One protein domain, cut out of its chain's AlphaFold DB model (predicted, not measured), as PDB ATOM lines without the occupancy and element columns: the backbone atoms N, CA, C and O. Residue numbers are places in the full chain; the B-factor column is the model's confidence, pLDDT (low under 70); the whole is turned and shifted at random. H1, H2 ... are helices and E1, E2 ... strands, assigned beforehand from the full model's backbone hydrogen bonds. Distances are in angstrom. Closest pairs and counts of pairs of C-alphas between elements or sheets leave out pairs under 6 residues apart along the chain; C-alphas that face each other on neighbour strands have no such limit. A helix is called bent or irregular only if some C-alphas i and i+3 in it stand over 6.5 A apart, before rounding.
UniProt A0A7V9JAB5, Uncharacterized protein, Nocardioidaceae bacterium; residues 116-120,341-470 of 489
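What this domain is: This is residues 116 to 120 and 341 to 470 of the 489 residues of an uncharacterized protein of Nocardioidaceae bacterium (UniProt A0A7V9JAB5). Picture a strongly twisted sheet of seven strands that curls round one helix, H3, on one of its faces. H1 covers the E1 edge on that same face, H2 packs on the opposite face near the other edge, over E5, and the short H4 lies off the sheet at the end of the printed part. The printed part has 135 residues, with four named helices and seven named strands in the order H1 E1 E2 E3 H2 E4 E5 E6 E7 H3 H4, and the class is mixed, helices and strands. The sheet runs E1 E2 E3 E7 E6 E5 E4, all antiparallel. The whole is compact and rounded, with a radius of gyration of the C-alphas of 14.2 A and spans of 38 by 32 by 26 A.

Where its parts are: Start at C-alpha 116, at (346.653, 229.325, 191.456); residues 116 to 120 hold no named element. After the cut, find C-alpha 344 at (334.524, 206.219, 191.560), where H1 begins; it runs to residue 352 over 14.1 A and is irregular, with C-alphas 345 and 348 7.1 A apart. Next come E1, residues 365 to 372, 20.4 A long and bending by 55 degrees at residue 368; E2, residues 379 to 385, 20.2 A; and E3, residues 390 to 397, 23.1 A. H2 takes residues 402 to 411 over 14.8 A. Then read E4, residues 413 to 416, and E5, residues 422 to 426, before the longer E6, residues 431 to 437, 19.3 A, and E7, residues 440 to 446, 19.1 A. H3 takes residues 450 to 459 over 14.3 A, and H4, residues 466 to 470, ends at C-alpha 470, (350.789, 234.933, 171.399).

How they stand to each other: Look first at the sheet, which holds two meanders, each strand the antiparallel neighbour of the one before: E1 E2 E3, and E4 E5 E6 E7. Between E1 and E2, a hairpin, N 371 and O 381 are 2.8 A apart, within hydrogen-bond range; between E2 and E3, N 382 and O 393 are at 2.9 A. E3, of the one meander, and E7, of the other, are neighbours, antiparallel with an angle of 165 degrees between their directions, and N 394 and O 443 are 2.8 A apart, within hydrogen-bond range. Further across, find N 442 and O 435 at 2.8 A for E7 and E6, N 426 and O 432 at 2.8 A for E6 and E5, and N 413 and O 425 at 2.8 A for E5 and E4. The edge strands are E1 and E4. The sheet curls round H3; the closest C-alphas of H3 and E7 are those of Ala 453 and Thr 446, 7.1 A apart. On the same face, H1 lies over E1 and E2 at a height over the sheet of 9.8 A and runs across the strands, at 75 degrees to E1 on the local plane; its closest C-alphas to E1 are those of Met 344 and Leu 370, 6.3 A apart. On the opposite face, H2 lies over E5, slantwise to the strands at 35 degrees on the local plane; its closest C-alphas to E5 are those of Leu 408 and Tyr 424, 6.7 A apart. H4 is not on the sheet, and H3 and H4 are apart. In H3 and H4 every O i to N i+4 pair is within hydrogen-bond range; H1 has 3 of 5 and H2 5 of 6.

The domain as a whole: The two C-alphas farthest apart are those of Gly 387 and Ser 470, 43.1 A. Residues 121 to 340 are not printed, and C-alphas 120 and 341 stand 19.8 A apart across the cut. The link from H1 to E1, 12 residues, is long; in it residues 360 to 361 pair with residues 365 to 366 of E1, antiparallel. The mean pLDDT of the printed part is 86.5; residues 341 to 346, 375 to 376 and 464 to 470 are under 70.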
ATOM      1  N   VAL A 116     346.545 230.510 190.609       90.81
ATOM      2  CA  VAL A 116     346.653 229.325 191.456       90.81
ATOM      3  C   VAL A 116     348.041 229.278 192.072       90.81
ATOM      4  O   VAL A 116     349.035 229.103 191.368       90.81
ATOM      5  N   ALA A 117     348.081 229.361 193.398       92.12
ATOM      6  CA  ALA A 117     349.237 228.994 194.203       92.12
ATOM      7  C   ALA A 117     348.999 227.583 194.775       92.12
ATOM      8  O   ALA A 117     348.191 227.443 195.701       92.12
ATOM      9  N   PRO A 118     349.608 226.523 194.208       90.94
ATOM     10  CA  PRO A 118     349.363 225.161 194.668       90.94
ATOM     11  C   PRO A 118     349.942 224.959 196.082       90.94
ATOM     12  O   PRO A 118     351.129 225.217 196.297       90.94
ATOM     13  N   PRO A 119     349.150 224.485 197.063       90.69
ATOM     14  CA  PRO A 119     349.619 224.232 198.424       90.69
ATOM     15  C   PRO A 119     350.428 222.925 198.484       90.69
ATOM     16  O   PRO A 119     349.947 221.886 198.937       90.69
ATOM     17  N   LEU A 120     351.671 222.961 197.994       90.06
ATOM     18  CA  LEU A 120     352.498 221.763 197.782       90.06
ATOM     19  C   LEU A 120     352.675 220.917 199.049       90.06
ATOM     20  O   LEU A 120     352.549 219.696 198.983       90.06
ATOM     21  N   ALA A 341     335.498 212.529 199.820       58.44
ATOM     22  CA  ALA A 341     335.745 211.311 199.058       58.44
ATOM     23  C   ALA A 341     334.582 211.094 198.083       58.44
ATOM     24  O   ALA A 341     333.441 210.897 198.498       58.44
ATOM     25  N   LEU A 342     334.869 211.150 196.786       56.41
ATOM     26  CA  LEU A 342     333.904 210.836 195.746       56.41
ATOM     27  C   LEU A 342     333.962 209.337 195.469       56.41
ATOM     28  O   LEU A 342     335.034 208.746 195.349       56.41
ATOM     29  N   SER A 343     332.793 208.718 195.338       60.53
ATOM     30  CA  SER A 343     332.723 207.377 194.760       60.53
ATOM     31  C   SER A 343     333.283 207.405 193.332       60.53
ATOM     32  O   SER A 343     333.040 208.359 192.591       60.53
ATOM     33  N   MET A 344     333.984 206.346 192.921       66.00
ATOM     34  CA  MET A 344     334.524 206.219 191.560       66.00
ATOM     35  C   MET A 344     333.437 206.345 190.479       66.00
ATOM     36  O   MET A 344     333.719 206.788 189.373       66.00
ATOM     37  N   GLN A 345     332.170 206.076 190.823       62.19
ATOM     38  CA  GLN A 345     331.010 206.294 189.948       62.19
ATOM     39  C   GLN A 345     330.830 207.755 189.486       62.19
ATOM     40  O   GLN A 345     330.094 208.005 188.538       62.19
ATOM     41  N   PHE A 346     331.466 208.721 190.159       62.75
ATOM     42  CA  PHE A 346     331.438 210.134 189.782       62.75
ATOM     43  C   PHE A 346     332.523 210.510 188.760       62.75
ATOM     44  O   PHE A 346     332.533 211.654 188.308       62.75
ATOM     45  N   SER A 347     333.408 209.585 188.352       75.44
ATOM     46  CA  SER A 347     334.432 209.871 187.336       75.44
ATOM     47  C   SER A 347     333.850 210.363 186.001       75.44
ATOM     48  O   SER A 347     334.382 211.343 185.481       75.44
ATOM     49  N   PRO A 348     332.730 209.826 185.459       78.38
ATOM     50  CA  PRO A 348     332.154 210.346 184.218       78.38
ATOM     51  C   PRO A 348     331.630 211.773 184.388       78.38
ATOM     52  O   PRO A 348     331.903 212.618 183.548       78.38
ATOM     53  N   ALA A 349     330.976 212.070 185.515       80.00
ATOM     54  CA  ALA A 349     330.452 213.405 185.796       80.00
ATOM     55  C   ALA A 349     331.573 214.454 185.914       80.00
ATOM     56  O   ALA A 349     331.456 215.548 185.372       80.00
ATOM     57  N   LEU A 350     332.695 214.116 186.561       84.19
ATOM     58  CA  LEU A 350     333.861 215.004 186.596       84.19
ATOM     59  C   LEU A 350     334.478 215.194 185.202       84.19
ATOM     60  O   LEU A 350     334.896 216.299 184.860       84.19
ATOM     61  N   ARG A 351     334.519 214.142 184.378       84.69
ATOM     62  CA  ARG A 351     334.978 214.251 182.987       84.69
ATOM     63  C   ARG A 351     334.056 215.144 182.152       84.69
ATOM     64  O   ARG A 351     334.565 215.962 181.391       84.69
ATOM     65  N   ASP A 352     332.742 215.073 182.360       85.12
ATOM     66  CA  ASP A 352     331.755 215.949 181.711       85.12
ATOM     67  C   ASP A 352     331.920 217.421 182.123       85.12
ATOM     68  O   ASP A 352     331.689 218.331 181.326       85.12
ATOM     69  N   GLU A 353     332.387 217.677 183.347       84.88
ATOM     70  CA  GLU A 353     332.781 219.014 183.797       84.88
ATOM     71  C   GLU A 353     334.136 219.476 183.221       84.88
ATOM     72  O   GLU A 353     334.503 220.643 183.362       84.88
ATOM     73  N   GLY A 354     334.890 218.601 182.553       87.19
ATOM     74  CA  GLY A 354     336.184 218.904 181.936       87.19
ATOM     75  C   GLY A 354     337.407 218.596 182.805       87.19
ATOM     76  O   GLY A 354     338.498 219.073 182.493       87.19
ATOM     77  N   TRP A 355     337.256 217.830 183.891       90.81
ATOM     78  CA  TRP A 355     338.385 217.327 184.683       90.81
ATOM     79  C   TRP A 355     339.069 216.144 183.988       90.81
ATOM     80  O   TRP A 355     338.417 215.246 183.452       90.81
ATOM     81  N   THR A 356     340.398 216.097 184.056       90.12
ATOM     82  CA  THR A 356     341.215 215.028 183.478       90.12
ATOM     83  C   THR A 356     341.474 213.964 184.534       90.12
ATOM     84  O   THR A 356     342.401 214.060 185.335       90.12
ATOM     85  N   CYS A 357     340.655 212.920 184.526       88.69
ATOM     86  CA  CYS A 357     340.821 211.761 185.397       88.69
ATOM     87  C   CYS A 357     340.621 210.476 184.584       88.69
ATOM     88  O   CYS A 357     339.516 209.938 184.588       88.69
ATOM     89  N   PRO A 358     341.615 210.021 183.795       91.25
ATOM     90  CA  PRO A 358     341.519 208.739 183.094       91.25
ATOM     91  C   PRO A 358     341.348 207.581 184.087       91.25
ATOM     92  O   PRO A 358     341.713 207.701 185.250       91.25
ATOM     93  N   ASP A 359     340.799 206.451 183.637       90.00
ATOM     94  CA  ASP A 359     340.626 205.279 184.514       90.00
ATOM     95  C   ASP A 359     341.970 204.580 184.816       90.00
ATOM     96  O   ASP A 359     342.096 203.886 185.820       90.00
ATOM     97  N   SER A 360     342.993 204.820 183.990       92.19
ATOM     98  CA  SER A 360     344.363 204.331 184.173       92.19
ATOM     99  C   SER A 360     345.389 205.353 183.682       92.19
ATOM    100  O   SER A 360     345.163 206.015 182.664       92.19
ATOM    101  N   LEU A 361     346.544 205.429 184.342       92.94
ATOM    102  CA  LEU A 361     347.704 206.215 183.922       92.94
ATOM    103  C   LEU A 361     348.903 205.300 183.623       92.94
ATOM    104  O   LEU A 361     349.295 204.513 184.487       92.94
ATOM    105  N   PRO A 362     349.548 205.429 182.449       92.69
ATOM    106  CA  PRO A 362     350.854 204.822 182.201       92.69
ATOM    107  C   PRO A 362     351.844 205.171 183.319       92.69
ATOM    108  O   PRO A 362     351.935 206.327 183.723       92.69
ATOM    109  N   GLY A 363     352.527 204.164 183.866       86.88
ATOM    110  CA  GLY A 363     353.444 204.320 185.004       86.88
ATOM    111  C   GLY A 363     352.782 204.591 186.367       86.88
ATOM    112  O   GLY A 363     353.422 204.368 187.390       86.88
ATOM    113  N   GLY A 364     351.516 205.028 186.400       82.12
ATOM    114  CA  GLY A 364     350.770 205.369 187.621       82.12
ATOM    115  C   GLY A 364     349.712 204.343 188.044       82.12
ATOM    116  O   GLY A 364     349.263 204.379 189.189       82.12
ATOM    117  N   GLY A 365     349.325 203.434 187.145       91.12
ATOM    118  CA  GLY A 365     348.357 202.363 187.394       91.12
ATOM    119  C   GLY A 365     346.896 202.808 187.295       91.12
ATOM    120  O   GLY A 365     346.579 203.784 186.609       91.12
ATOM    121  N   SER A 366     345.995 202.078 187.946       92.56
ATOM    122  CA  SER A 366     344.547 202.305 187.886       92.56
ATOM    123  C   SER A 366     344.067 203.329 188.911       92.56
ATOM    124  O   SER A 366     344.623 203.470 190.001       92.56
ATOM    125  N   LEU A 367     343.015 204.064 188.554       91.19
ATOM    126  CA  LEU A 367     342.365 205.044 189.418       91.19
ATOM    127  C   LEU A 367     341.614 204.343 190.561       91.19
ATOM    128  O   LEU A 367     340.661 203.612 190.312       91.19
ATOM    129  N   ILE A 368     341.985 204.629 191.811       85.75
ATOM    130  CA  ILE A 368     341.377 204.019 193.011       85.75
ATOM    131  C   ILE A 368     340.606 205.010 193.890       85.75
ATOM    132  O   ILE A 368     339.819 204.622 194.751       85.75
ATOM    133  N   SER A 369     340.834 206.316 193.724       85.12
ATOM    134  CA  SER A 369     340.149 207.332 194.528       85.12
ATOM    135  C   SER A 369     340.046 208.657 193.786       85.12
ATOM    136  O   SER A 369     341.008 209.127 193.186       85.12
ATOM    137  N   LEU A 370     338.878 209.292 193.896       87.56
ATOM    138  CA  LEU A 370     338.625 210.656 193.443       87.56
ATOM    139  C   LEU A 370     338.148 211.503 194.618       87.56
ATOM    140  O   LEU A 370     337.334 211.055 195.425       87.56
ATOM    141  N   ARG A 371     338.638 212.738 194.723       85.38
ATOM    142  CA  ARG A 371     338.218 213.685 195.764       85.38
ATOM    143  C   ARG A 371     338.097 215.090 195.209       85.38
ATOM    144  O   ARG A 371     338.879 215.477 194.349       85.38
ATOM    145  N   ARG A 372     337.162 215.877 195.738       87.00
ATOM    146  CA  ARG A 372     337.217 217.338 195.583       87.00
ATOM    147  C   ARG A 372     338.221 217.904 196.580       87.00
ATOM    148  O   ARG A 372     338.290 217.437 197.717       87.00
ATOM    149  N   LEU A 373     338.985 218.898 196.149       83.94
ATOM    150  CA  LEU A 373     339.866 219.646 197.037       83.94
ATOM    151  C   LEU A 373     339.043 220.613 197.893       83.94
ATOM    152  O   LEU A 373     338.081 221.211 197.415       83.94
ATOM    153  N   GLU A 374     339.423 220.753 199.161       70.56
ATOM    154  CA  GLU A 374     338.859 221.773 200.045       70.56
ATOM    155  C   GLU A 374     339.582 223.101 199.828       70.56
ATOM    156  O   GLU A 374     340.808 223.142 199.741       70.56
ATOM    157  N   GLY A 375     338.831 224.200 199.781       65.50
ATOM    158  CA  GLY A 375     339.399 225.542 199.706       65.50
ATOM    159  C   GLY A 375     338.625 226.470 198.779       65.50
ATOM    160  O   GLY A 375     337.563 226.133 198.264       65.50
ATOM    161  N   ALA A 376     339.171 227.671 198.587       56.22
ATOM    162  CA  ALA A 376     338.575 228.692 197.726       56.22
ATOM    163  C   ALA A 376     338.710 228.378 196.224       56.22
ATOM    164  O   ALA A 376     338.005 228.978 195.419       56.22
ATOM    165  N   GLN A 377     339.622 227.474 195.853       71.12
ATOM    166  CA  GLN A 377     339.905 227.112 194.466       71.12
ATOM    167  C   GLN A 377     339.268 225.770 194.125       71.12
ATOM    168  O   GLN A 377     339.441 224.793 194.852       71.12
ATOM    169  N   GLU A 378     338.555 225.718 193.002       84.06
ATOM    170  CA  GLU A 378     337.965 224.476 192.516       84.06
ATOM    171  C   GLU A 378     339.076 223.514 192.075       84.06
ATOM    172  O   GLU A 378     339.935 223.860 191.255       84.06
ATOM    173  N   GLY A 379     339.053 222.292 192.603       89.94
ATOM    174  CA  GLY A 379     340.040 221.286 192.247       89.94
ATOM    175  C   GLY A 379     339.614 219.862 192.561       89.94
ATOM    176  O   GLY A 379     338.693 219.616 193.349       89.94
ATOM    177  N   VAL A 380     340.308 218.923 191.928       92.38
ATOM    178  CA  VAL A 380     340.117 217.480 192.075       92.38
ATOM    179  C   VAL A 380     341.462 216.825 192.387       92.38
ATOM    180  O   VAL A 380     342.484 217.180 191.803       92.38
ATOM    181  N   GLN A 381     341.451 215.854 193.296       93.00
ATOM    182  CA  GLN A 381     342.526 214.885 193.487       93.00
ATOM    183  C   GLN A 381     342.098 213.552 192.871       93.00
ATOM    184  O   GLN A 381     341.052 213.010 193.237       93.00
ATOM    185  N   ALA A 382     342.926 213.006 191.990       92.69
ATOM    186  CA  ALA A 382     342.819 211.644 191.489       92.69
ATOM    187  C   ALA A 382     344.007 210.823 192.006       92.69
ATOM    188  O   ALA A 382     345.159 211.214 191.824       92.69
ATOM    189  N   THR A 383     343.730 209.707 192.673       92.12
ATOM    190  CA  THR A 383     344.741 208.804 193.229       92.12
ATOM    191  C   THR A 383     344.765 207.517 192.424       92.12
ATOM    192  O   THR A 383     343.740 206.845 192.308       92.12
ATOM    193  N   TYR A 384     345.941 207.174 191.921       92.88
ATOM    194  CA  TYR A 384     346.216 205.989 191.125       92.88
ATOM    195  C   TYR A 384     347.188 205.080 191.864       92.88
ATOM    196  O   TYR A 384     348.004 205.560 192.661       92.88
ATOM    197  N   THR A 385     347.105 203.785 191.600       92.44
ATOM    198  CA  THR A 385     348.093 202.811 192.056       92.44
ATOM    199  C   THR A 385     348.230 201.694 191.040       92.44
ATOM    200  O   THR A 385     347.270 201.363 190.361       92.44
ATOM    201  N   ASP A 386     349.416 201.104 190.948       91.19
ATOM    202  CA  ASP A 386     349.648 199.816 190.286       91.19
ATOM    203  C   ASP A 386     349.822 198.677 191.314       91.19
ATOM    204  O   ASP A 386     350.337 197.605 191.007       91.19
ATOM    205  N   GLY A 387     349.473 198.950 192.577       89.12
ATOM    206  CA  GLY A 387     349.681 198.083 193.731       89.12
ATOM    207  C   GLY A 387     351.095 198.104 194.316       89.12
ATOM    208  O   GLY A 387     351.297 197.673 195.454       89.12
ATOM    209  N   LEU A 388     352.080 198.640 193.590       90.38
ATOM    210  CA  LEU A 388     353.447 198.826 194.075       90.38
ATOM    211  C   LEU A 388     353.727 200.292 194.437       90.38
ATOM    212  O   LEU A 388     354.376 200.561 195.454       90.38
ATOM    213  N   PHE A 389     353.231 201.218 193.630       91.12
ATOM    214  CA  PHE A 389     353.382 202.660 193.751       91.12
ATOM    215  C   PHE A 389     352.022 203.344 193.779       91.12
ATOM    216  O   PHE A 389     351.001 202.796 193.370       91.12
ATOM    217  N   THR A 390     352.013 204.566 194.284       92.31
ATOM    218  CA  THR A 390     350.876 205.469 194.330       92.31
ATOM    219  C   THR A 390     351.235 206.768 193.611       92.31
ATOM    220  O   THR A 390     352.336 207.318 193.737       92.31
ATOM    221  N   THR A 391     350.261 207.325 192.905       95.06
ATOM    222  CA  THR A 391     350.351 208.633 192.257       95.06
ATOM    223  C   THR A 391     349.116 209.439 192.629       95.06
ATOM    224  O   THR A 391     347.995 209.000 192.407       95.06
ATOM    225  N   SER A 392     349.292 210.632 193.194       94.75
ATOM    226  CA  SER A 392     348.210 211.607 193.351       94.75
ATOM    227  C   SER A 392     348.377 212.734 192.343       94.75
ATOM    228  O   SER A 392     349.399 213.417 192.335       94.75
ATOM    229  N   VAL A 393     347.357 212.926 191.511       96.69
ATOM    230  CA  VAL A 393     347.245 214.020 190.547       96.69
ATOM    231  C   VAL A 393     346.256 215.035 191.099       96.69
ATOM    232  O   VAL A 393     345.073 214.741 191.262       96.69
ATOM    233  N   PHE A 394     346.750 216.228 191.390       95.69
ATOM    234  CA  PHE A 394     345.968 217.377 191.812       95.69
ATOM    235  C   PHE A 394     345.762 218.281 190.602       95.69
ATOM    236  O   PHE A 394     346.728 218.767 190.013       95.69
ATOM    237  N   GLN A 395     344.506 218.500 190.233       95.12
ATOM    238  CA  GLN A 395     344.116 219.397 189.155       95.12
ATOM    239  C   GLN A 395     343.352 220.571 189.765       95.12
ATOM    240  O   GLN A 395     342.334 220.370 190.426       95.12
ATOM    241  N   GLN A 396     343.834 221.793 189.550       94.06
ATOM    242  CA  GLN A 396     343.177 223.029 189.986       94.06
ATOM    243  C   GLN A 396     342.826 223.877 188.772       94.06
ATOM    244  O   GLN A 396     343.651 224.028 187.872       94.06
ATOM    245  N   ARG A 397     341.618 224.444 188.739       91.50
ATOM    246  CA  ARG A 397     341.254 225.408 187.693       91.50
ATOM    247  C   ARG A 397     341.992 226.719 187.907       91.50
ATOM    248  O   ARG A 397     341.966 227.270 189.001       91.50
ATOM    249  N   GLY A 398     342.585 227.227 186.836       90.56
ATOM    250  CA  GLY A 398     343.324 228.475 186.825       90.56
ATOM    251  C   GLY A 398     344.741 228.320 186.286       90.56
ATOM    252  O   GLY A 398     345.138 227.261 185.801       90.56
ATOM    253  N   THR A 399     345.483 229.416 186.335       91.25
ATOM    254  CA  THR A 399     346.852 229.518 185.824       91.25
ATOM    255  C   THR A 399     347.828 229.624 186.981       91.25
ATOM    256  O   THR A 399     347.486 230.196 188.014       91.25
ATOM    257  N   LEU A 400     349.043 229.097 186.822       91.44
ATOM    258  CA  LEU A 400     350.077 229.194 187.851       91.44
ATOM    259  C   LEU A 400     350.341 230.663 188.186       91.44
ATOM    260  O   LEU A 400     350.607 231.483 187.308       91.44
ATOM    261  N   ASP A 401     350.233 230.985 189.469       91.44
ATOM    262  CA  ASP A 401     350.546 232.307 189.986       91.44
ATOM    263  C   ASP A 401     352.040 232.633 189.752       91.44
ATOM    264  O   ASP A 401     352.892 231.814 190.107       91.44
ATOM    265  N   PRO A 402     352.395 233.805 189.187       90.94
ATOM    266  CA  PRO A 402     353.788 234.155 188.906       90.94
ATOM    267  C   PRO A 402     354.705 234.107 190.133       90.94
ATOM    268  O   PRO A 402     355.846 233.671 190.022       90.94
ATOM    269  N   HIS A 403     354.213 234.481 191.319       90.56
ATOM    270  CA  HIS A 403     355.018 234.381 192.537       90.56
ATOM    271  C   HIS A 403     355.278 232.918 192.929       90.56
ATOM    272  O   HIS A 403     356.365 232.572 193.387       90.56
ATOM    273  N   SER A 404     354.311 232.031 192.687       90.50
ATOM    274  CA  SER A 404     354.501 230.585 192.851       90.50
ATOM    275  C   SER A 404     355.526 230.018 191.865       90.50
ATOM    276  O   SER A 404     356.267 229.106 192.223       90.50
ATOM    277  N   VAL A 405     355.614 230.565 190.648       91.50
ATOM    278  CA  VAL A 405     356.651 230.198 189.669       91.50
ATOM    279  C   VAL A 405     358.050 230.555 190.178       91.50
ATOM    280  O   VAL A 405     358.955 229.725 190.075       91.50
ATOM    281  N   ASP A 406     358.218 231.735 190.779       91.12
ATOM    282  CA  ASP A 406     359.494 232.146 191.379       91.12
ATOM    283  C   ASP A 406     359.913 231.185 192.507       91.12
ATOM    284  O   ASP A 406     361.035 230.681 192.514       91.12
ATOM    285  N   LEU A 407     358.987 230.844 193.413       88.88
ATOM    286  CA  LEU A 407     359.241 229.899 194.514       88.88
ATOM    287  C   LEU A 407     359.568 228.479 194.020       88.88
ATOM    288  O   LEU A 407     360.413 227.787 194.595       88.88
ATOM    289  N   LEU A 408     358.908 228.030 192.946       91.88
ATOM    290  CA  LEU A 408     359.231 226.759 192.300       91.88
ATOM    291  C   LEU A 408     360.644 226.795 191.716       91.88
ATOM    292  O   LEU A 408     361.395 225.850 191.923       91.88
ATOM    293  N   ALA A 409     361.044 227.876 191.046       90.19
ATOM    294  CA  ALA A 409     362.381 228.000 190.465       90.19
ATOM    295  C   ALA A 409     363.514 227.971 191.511       90.19
ATOM    296  O   ALA A 409     364.643 227.616 191.176       90.19
ATOM    297  N   GLU A 410     363.228 228.304 192.773       88.69
ATOM    298  CA  GLU A 410     364.191 228.202 193.877       88.69
ATOM    299  C   GLU A 410     364.409 226.761 194.371       88.69
ATOM    300  O   GLU A 410     365.472 226.452 194.912       88.69
ATOM    301  N   THR A 411     363.412 225.881 194.224       85.19
ATOM    302  CA  THR A 411     363.387 224.562 194.893       85.19
ATOM    303  C   THR A 411     363.142 223.366 193.965       85.19
ATOM    304  O   THR A 411     363.301 222.220 194.388       85.19
ATOM    305  N   PHE A 412     362.785 223.613 192.704       92.56
ATOM    306  CA  PHE A 412     362.503 222.626 191.663       92.56
ATOM    307  C   PHE A 412     363.390 222.882 190.444       92.56
ATOM    308  O   PHE A 412     363.700 224.018 190.089       92.56
ATOM    309  N   HIS A 413     363.734 221.811 189.739       91.25
ATOM    310  CA  HIS A 413     364.441 221.882 188.471       91.25
ATOM    311  C   HIS A 413     363.443 222.000 187.322       91.25
ATOM    312  O   HIS A 413     362.554 221.161 187.163       91.25
ATOM    313  N   TRP A 414     363.609 223.017 186.478       92.50
ATOM    314  CA  TRP A 414     362.859 223.112 185.230       92.50
ATOM    315  C   TRP A 414     363.375 222.070 184.233       92.50
ATOM    316  O   TRP A 414     364.492 222.183 183.725       92.50
ATOM    317  N   THR A 415     362.566 221.046 183.967       90.31
ATOM    318  CA  THR A 415     362.965 219.871 183.184       90.31
ATOM    319  C   THR A 415     362.078 219.698 181.964       90.31
ATOM    320  O   THR A 415     360.862 219.877 182.022       90.31
ATOM    321  N   LYS A 416     362.692 219.322 180.839       91.25
ATOM    322  CA  LYS A 416     361.997 218.967 179.603       91.25
ATOM    323  C   LYS A 416     361.728 217.463 179.578       91.25
ATOM    324  O   LYS A 416     362.666 216.676 179.637       91.25
ATOM    325  N   LEU A 417     360.459 217.094 179.466       88.56
ATOM    326  CA  LEU A 417     360.006 215.716 179.327       88.56
ATOM    327  C   LEU A 417     360.271 215.191 177.911       88.56
ATOM    328  O   LEU A 417     360.424 215.958 176.945       88.56
ATOM    329  N   ARG A 418     360.223 213.865 177.760       84.94
ATOM    330  CA  ARG A 418     360.059 213.219 176.453       84.94
ATOM    331  C   ARG A 418     358.877 213.848 175.697       84.94
ATOM    332  O   ARG A 418     357.834 214.121 176.273       84.94
ATOM    333  N   GLY A 419     359.043 214.148 174.409       76.50
ATOM    334  CA  GLY A 419     358.010 214.824 173.599       76.50
ATOM    335  C   GLY A 419     358.012 216.356 173.667       76.50
ATOM    336  O   GLY A 419     357.377 217.003 172.840       76.50
ATOM    337  N   GLY A 420     358.810 216.950 174.556       81.81
ATOM    338  CA  GLY A 420     359.209 218.352 174.476       81.81
ATOM    339  C   GLY A 420     358.464 219.334 175.375       81.81
ATOM    340  O   GLY A 420     358.858 220.502 175.403       81.81
ATOM    341  N   SER A 421     357.473 218.864 176.128       87.12
ATOM    342  CA  SER A 421     356.837 219.602 177.222       87.12
ATOM    343  C   SER A 421     357.801 219.815 178.390       87.12
ATOM    344  O   SER A 421     358.820 219.129 178.491       87.12
ATOM    345  N   SER A 422     357.494 220.747 179.289       90.81
ATOM    346  CA  SER A 422     358.353 221.053 180.435       90.81
ATOM    347  C   SER A 422     357.560 221.204 181.726       90.81
ATOM    348  O   SER A 422     356.430 221.687 181.710       90.81
ATOM    349  N   VAL A 423     358.175 220.791 182.833       95.38
ATOM    350  CA  VAL A 423     357.586 220.808 184.177       95.38
ATOM    351  C   VAL A 423     358.619 221.273 185.205       95.38
ATOM    352  O   VAL A 423     359.824 221.085 185.017       95.38
ATOM    353  N   TYR A 424     358.153 221.844 186.315       95.88
ATOM    354  CA  TYR A 424     358.971 222.013 187.516       95.88
ATOM    355  C   TYR A 424     359.024 220.677 188.250       95.88
ATOM    356  O   TYR A 424     357.990 220.198 188.706       95.88
ATOM    357  N   LEU A 425     360.209 220.077 188.356       94.00
ATOM    358  CA  LEU A 425     360.421 218.756 188.943       94.00
ATOM    359  C   LEU A 425     361.283 218.841 190.204       94.00
ATOM    360  O   LEU A 425     362.386 219.387 190.189       94.00
ATOM    361  N   ARG A 426     360.801 218.236 191.286       91.31
ATOM    362  CA  ARG A 426     361.590 217.938 192.478       91.31
ATOM    363  C   ARG A 426     361.687 216.428 192.613       91.31
ATOM    364  O   ARG A 426     360.744 215.777 193.071       91.31
ATOM    365  N   SER A 427     362.827 215.901 192.174       85.69
ATOM    366  CA  SER A 427     363.227 214.507 192.355       85.69
ATOM    367  C   SER A 427     363.322 214.162 193.848       85.69
ATOM    368  O   SER A 427     363.489 215.041 194.698       85.69
ATOM    369  N   GLY A 428     363.183 212.879 194.170       81.94
ATOM    370  CA  GLY A 428     363.242 212.367 195.537       81.94
ATOM    371  C   GLY A 428     362.035 211.504 195.883       81.94
ATOM    372  O   GLY A 428     361.340 210.994 195.002       81.94
ATOM    373  N   LEU A 429     361.788 211.318 197.182       82.25
ATOM    374  CA  LEU A 429     360.665 210.526 197.672       82.25
ATOM    375  C   LEU A 429     359.792 211.334 198.647       82.25
ATOM    376  O   LEU A 429     360.219 211.553 199.781       82.25
ATOM    377  N   PRO A 430     358.572 211.743 198.245       90.25
ATOM    378  CA  PRO A 430     357.978 211.563 196.916       90.25
ATOM    379  C   PRO A 430     358.601 212.478 195.855       90.25
ATOM    380  O   PRO A 430     359.105 213.558 196.167       90.25
ATOM    381  N   THR A 431     358.499 212.067 194.593       92.38
ATOM    382  CA  THR A 431     358.768 212.932 193.442       92.38
ATOM    383  C   THR A 431     357.568 213.851 193.226       92.38
ATOM    384  O   THR A 431     356.419 213.401 193.281       92.38
ATOM    385  N   VAL A 432     357.830 215.141 192.995       95.31
ATOM    386  CA  VAL A 432     356.789 216.158 192.791       95.31
ATOM    387  C   VAL A 432     357.011 216.885 191.472       95.31
ATOM    388  O   VAL A 432     358.098 217.409 191.241       95.31
ATOM    389  N   ALA A 433     355.977 216.959 190.637       96.75
ATOM    390  CA  ALA A 433     355.984 217.726 189.397       96.75
ATOM    391  C   ALA A 433     354.848 218.753 189.375       96.75
ATOM    392  O   ALA A 433     353.724 218.438 189.761       96.75
ATOM    393  N   VAL A 434     355.133 219.968 188.903       97.50
ATOM    394  CA  VAL A 434     354.155 221.060 188.786       97.50
ATOM    395  C   VAL A 434     354.246 221.693 187.404       97.50
ATOM    396  O   VAL A 434     355.335 222.032 186.936       97.50
ATOM    397  N   TRP A 435     353.104 221.864 186.743       96.31
ATOM    398  CA  TRP A 435     353.018 222.579 185.469       96.31
ATOM    399  C   TRP A 435     351.611 223.115 185.222       96.31
ATOM    400  O   TRP A 435     350.656 222.779 185.921       96.31
ATOM    401  N   GLN A 436     351.489 223.963 184.206       94.00
ATOM    402  CA  GLN A 436     350.209 224.446 183.708       94.00
ATOM    403  C   GLN A 436     349.917 223.820 182.347       94.00
ATOM    404  O   GLN A 436     350.813 223.672 181.516       94.00
ATOM    405  N   SER A 437     348.652 223.497 182.108       92.50
ATOM    406  CA  SER A 437     348.164 223.009 180.825       92.50
ATOM    407  C   SER A 437     346.731 223.483 180.604       92.50
ATOM    408  O   SER A 437     345.825 223.174 181.384       92.50
ATOM    409  N   GLY A 438     346.538 224.291 179.559       89.38
ATOM    410  CA  GLY A 438     345.252 224.924 179.269       89.38
ATOM    411  C   GLY A 438     344.736 225.749 180.465       89.38
ATOM    412  O   GLY A 438     345.477 226.600 180.968       89.38
ATOM    413  N   PRO A 439     343.490 225.524 180.929       88.81
ATOM    414  CA  PRO A 439     342.897 226.240 182.058       88.81
ATOM    415  C   PRO A 439     343.193 225.587 183.420       88.81
ATOM    416  O   PRO A 439     342.467 225.854 184.379       88.81
ATOM    417  N   PHE A 440     344.186 224.694 183.506       92.69
ATOM    418  CA  PHE A 440     344.481 223.952 184.725       92.69
ATOM    419  C   PHE A 440     345.949 224.035 185.136       92.69
ATOM    420  O   PHE A 440     346.860 223.928 184.313       92.69
ATOM    421  N   THR A 441     346.153 224.103 186.446       94.81
ATOM    422  CA  THR A 441     347.424 223.819 187.106       94.81
ATOM    423  C   THR A 441     347.403 222.378 187.594       94.81
ATOM    424  O   THR A 441     346.486 221.968 188.310       94.81
ATOM    425  N   TYR A 442     348.424 221.618 187.209       96.31
ATOM    426  CA  TYR A 442     348.638 220.244 187.637       96.31
ATOM    427  C   TYR A 442     349.744 220.206 188.685       96.31
ATOM    428  O   TYR A 442     350.800 220.818 188.525       96.31
ATOM    429  N   THR A 443     349.508 219.465 189.760       97.44
ATOM    430  CA  THR A 443     350.553 219.015 190.677       97.44
ATOM    431  C   THR A 443     350.464 217.505 190.787       97.44
ATOM    432  O   THR A 443     349.413 216.970 191.126       97.44
ATOM    433  N   VAL A 444     351.553 216.805 190.501       97.62
ATOM    434  CA  VAL A 444     351.640 215.354 190.660       97.62
ATOM    435  C   VAL A 444     352.609 215.040 191.779       97.62
ATOM    436  O   VAL A 444     353.720 215.560 191.799       97.62
ATOM    437  N   VAL A 445     352.183 214.178 192.696       96.50
ATOM    438  CA  VAL A 445     353.000 213.649 193.789       96.50
ATOM    439  C   VAL A 445     352.994 212.131 193.679       96.50
ATOM    440  O   VAL A 445     351.924 211.522 193.653       96.50
ATOM    441  N   THR A 446     354.165 211.504 193.584       94.62
ATOM    442  CA  THR A 446     354.262 210.050 193.403       94.62
ATOM    443  C   THR A 446     355.479 209.444 194.091       94.62
ATOM    444  O   THR A 446     356.504 210.102 194.263       94.62
ATOM    445  N   ASP A 447     355.367 208.178 194.491       92.19
ATOM    446  CA  ASP A 447     356.481 207.361 194.983       92.19
ATOM    447  C   ASP A 447     356.980 206.338 193.949       92.19
ATOM    448  O   ASP A 447     357.749 205.437 194.305       92.19
ATOM    449  N   ALA A 448     356.532 206.481 192.697       92.75
ATOM    450  CA  ALA A 448     356.970 205.685 191.565       92.75
ATOM    451  C   ALA A 448     358.470 205.852 191.293       92.75
ATOM    452  O   ALA A 448     359.095 206.852 191.656       92.75
ATOM    453  N   VAL A 449     359.050 204.850 190.633       91.75
ATOM    454  CA  VAL A 449     360.430 204.933 190.139       91.75
ATOM    455  C   VAL A 449     360.558 206.009 189.049       91.75
ATOM    456  O   VAL A 449     359.562 206.302 188.387       91.75
ATOM    457  N   PRO A 450     361.752 206.595 188.831       89.75
ATOM    458  CA  PRO A 450     361.931 207.715 187.905       89.75
ATOM    459  C   PRO A 450     361.378 207.475 186.495       89.75
ATOM    460  O   PRO A 450     360.711 208.353 185.950       89.75
ATOM    461  N   SER A 451     361.601 206.283 185.928       90.50
ATOM    462  CA  SER A 451     361.068 205.910 184.610       90.50
ATOM    463  C   SER A 451     359.534 205.949 184.565       90.50
ATOM    464  O   SER A 451     358.954 206.585 183.690       90.50
ATOM    465  N   ALA A 452     358.876 205.351 185.558       92.81
ATOM    466  CA  ALA A 452     357.420 205.340 185.681       92.81
ATOM    467  C   ALA A 452     356.837 206.733 185.986       92.81
ATOM    468  O   ALA A 452     355.777 207.083 185.471       92.81
ATOM    469  N   ALA A 453     357.526 207.556 186.783       94.06
ATOM    470  CA  ALA A 453     357.116 208.934 187.044       94.06
ATOM    471  C   ALA A 453     357.158 209.794 185.765       94.06
ATOM    472  O   ALA A 453     356.234 210.571 185.525       94.06
ATOM    473  N   GLU A 454     358.181 209.626 184.915       92.62
ATOM    474  CA  GLU A 454     358.246 210.299 183.610       92.62
ATOM    475  C   GLU A 454     357.051 209.913 182.722       92.62
ATOM    476  O   GLU A 454     356.424 210.796 182.128       92.62
ATOM    477  N   ASP A 455     356.690 208.625 182.682       93.81
ATOM    478  CA  ASP A 455     355.535 208.135 181.921       93.81
ATOM    479  C   ASP A 455     354.213 208.753 182.419       93.81
ATOM    480  O   ASP A 455     353.384 209.170 181.603       93.81
ATOM    481  N   VAL A 456     354.043 208.906 183.740       95.31
ATOM    482  CA  VAL A 456     352.888 209.602 184.339       95.31
ATOM    483  C   VAL A 456     352.830 211.056 183.881       95.31
ATOM    484  O   VAL A 456     351.775 211.530 183.449       95.31
ATOM    485  N   PHE A 457     353.944 211.788 183.983       94.94
ATOM    486  CA  PHE A 457     353.974 213.201 183.606       94.94
ATOM    487  C   PHE A 457     353.685 213.372 182.120       94.94
ATOM    488  O   PHE A 457     352.958 214.288 181.746       94.94
ATOM    489  N   PHE A 458     354.213 212.485 181.278       92.62
ATOM    490  CA  PHE A 458     353.993 212.505 179.837       92.62
ATOM    491  C   PHE A 458     352.540 212.202 179.442       92.62
ATOM    492  O   PHE A 458     352.029 212.796 178.493       92.62
ATOM    493  N   ALA A 459     351.869 211.301 180.162       92.94
ATOM    494  CA  ALA A 459     350.497 210.895 179.860       92.94
ATOM    495  C   ALA A 459     349.445 211.978 180.163       92.94
ATOM    496  O   ALA A 459     348.334 211.929 179.630       92.94
ATOM    497  N   LEU A 460     349.772 212.944 181.024       94.12
ATOM    498  CA  LEU A 460     348.870 214.030 181.395       94.12
ATOM    499  C   LEU A 460     348.945 215.208 180.399       94.12
ATOM    500  O   LEU A 460     349.936 215.357 179.688       94.12
ATOM    501  N   PRO A 461     347.912 216.068 180.309       93.56
ATOM    502  CA  PRO A 461     347.858 217.125 179.298       93.56
ATOM    503  C   PRO A 461     348.985 218.165 179.418       93.56
ATOM    504  O   PRO A 461     349.273 218.643 180.514       93.56
ATOM    505  N   HIS A 462     349.499 218.629 178.270       91.25
ATOM    506  CA  HIS A 462     350.539 219.676 178.141       91.25
ATOM    507  C   HIS A 462     350.181 220.757 177.104       91.25
ATOM    508  O   HIS A 462     350.990 221.127 176.252       91.25
ATOM    509  N   GLU A 463     348.943 221.243 177.108       86.56
ATOM    510  CA  GLU A 463     348.526 222.291 176.178       86.56
ATOM    511  C   GLU A 463     349.282 223.599 176.439       86.56
ATOM    512  O   GLU A 463     349.292 224.115 177.559       86.56
ATOM    513  N   ALA A 464     349.871 224.168 175.382       67.25
ATOM    514  CA  ALA A 464     350.567 225.447 175.458       67.25
ATOM    515  C   ALA A 464     349.633 226.568 175.941       67.25
ATOM    516  O   ALA A 464     348.499 226.701 175.464       67.25
ATOM    517  N   THR A 465     350.133 227.408 176.846       59.62
ATOM    518  CA  THR A 465     349.383 228.547 177.383       59.62
ATOM    519  C   THR A 465     349.123 229.591 176.289       59.62
ATOM    520  O   THR A 465     349.878 229.713 175.317       59.62
ATOM    521  N   SER A 466     348.031 230.355 176.407       52.34
ATOM    522  CA  SER A 466     347.684 231.396 175.426       52.34
ATOM    523  C   SER A 466     348.789 232.442 175.265       52.34
ATOM    524  O   SER A 466     348.993 232.895 174.141       52.34
ATOM    525  N   ASP A 467     349.535 232.737 176.336       47.62
ATOM    526  CA  ASP A 467     350.670 233.670 176.336       47.62
ATOM    527  C   ASP A 467     351.854 233.164 175.497       47.62
ATOM    528  O   ASP A 467     352.399 233.893 174.667       47.62
ATOM    529  N   GLN A 468     352.186 231.870 175.593       46.97
ATOM    530  CA  GLN A 468     353.198 231.258 174.721       46.97
ATOM    531  C   GLN A 468     352.742 231.212 173.256       46.97
ATOM    532  O   GLN A 468     353.552 231.331 172.335       46.97
ATOM    533  N   ARG A 469     351.435 231.062 173.009       45.22
ATOM    534  CA  ARG A 469     350.870 231.074 171.652       45.22
ATOM    535  C   ARG A 469     350.854 232.488 171.054       45.22
ATOM    536  O   ARG A 469     351.029 232.605 169.840       45.22
ATOM    537  N   SER A 470     350.662 233.542 171.853       45.03
ATOM    538  CA  SER A 470     350.789 234.933 171.399       45.03
ATOM    539  C   SER A 470     352.237 235.312 171.129       45.03
ATOM    540  O   SER A 470     352.495 235.811 170.037       45.03
TER     541      SER A 470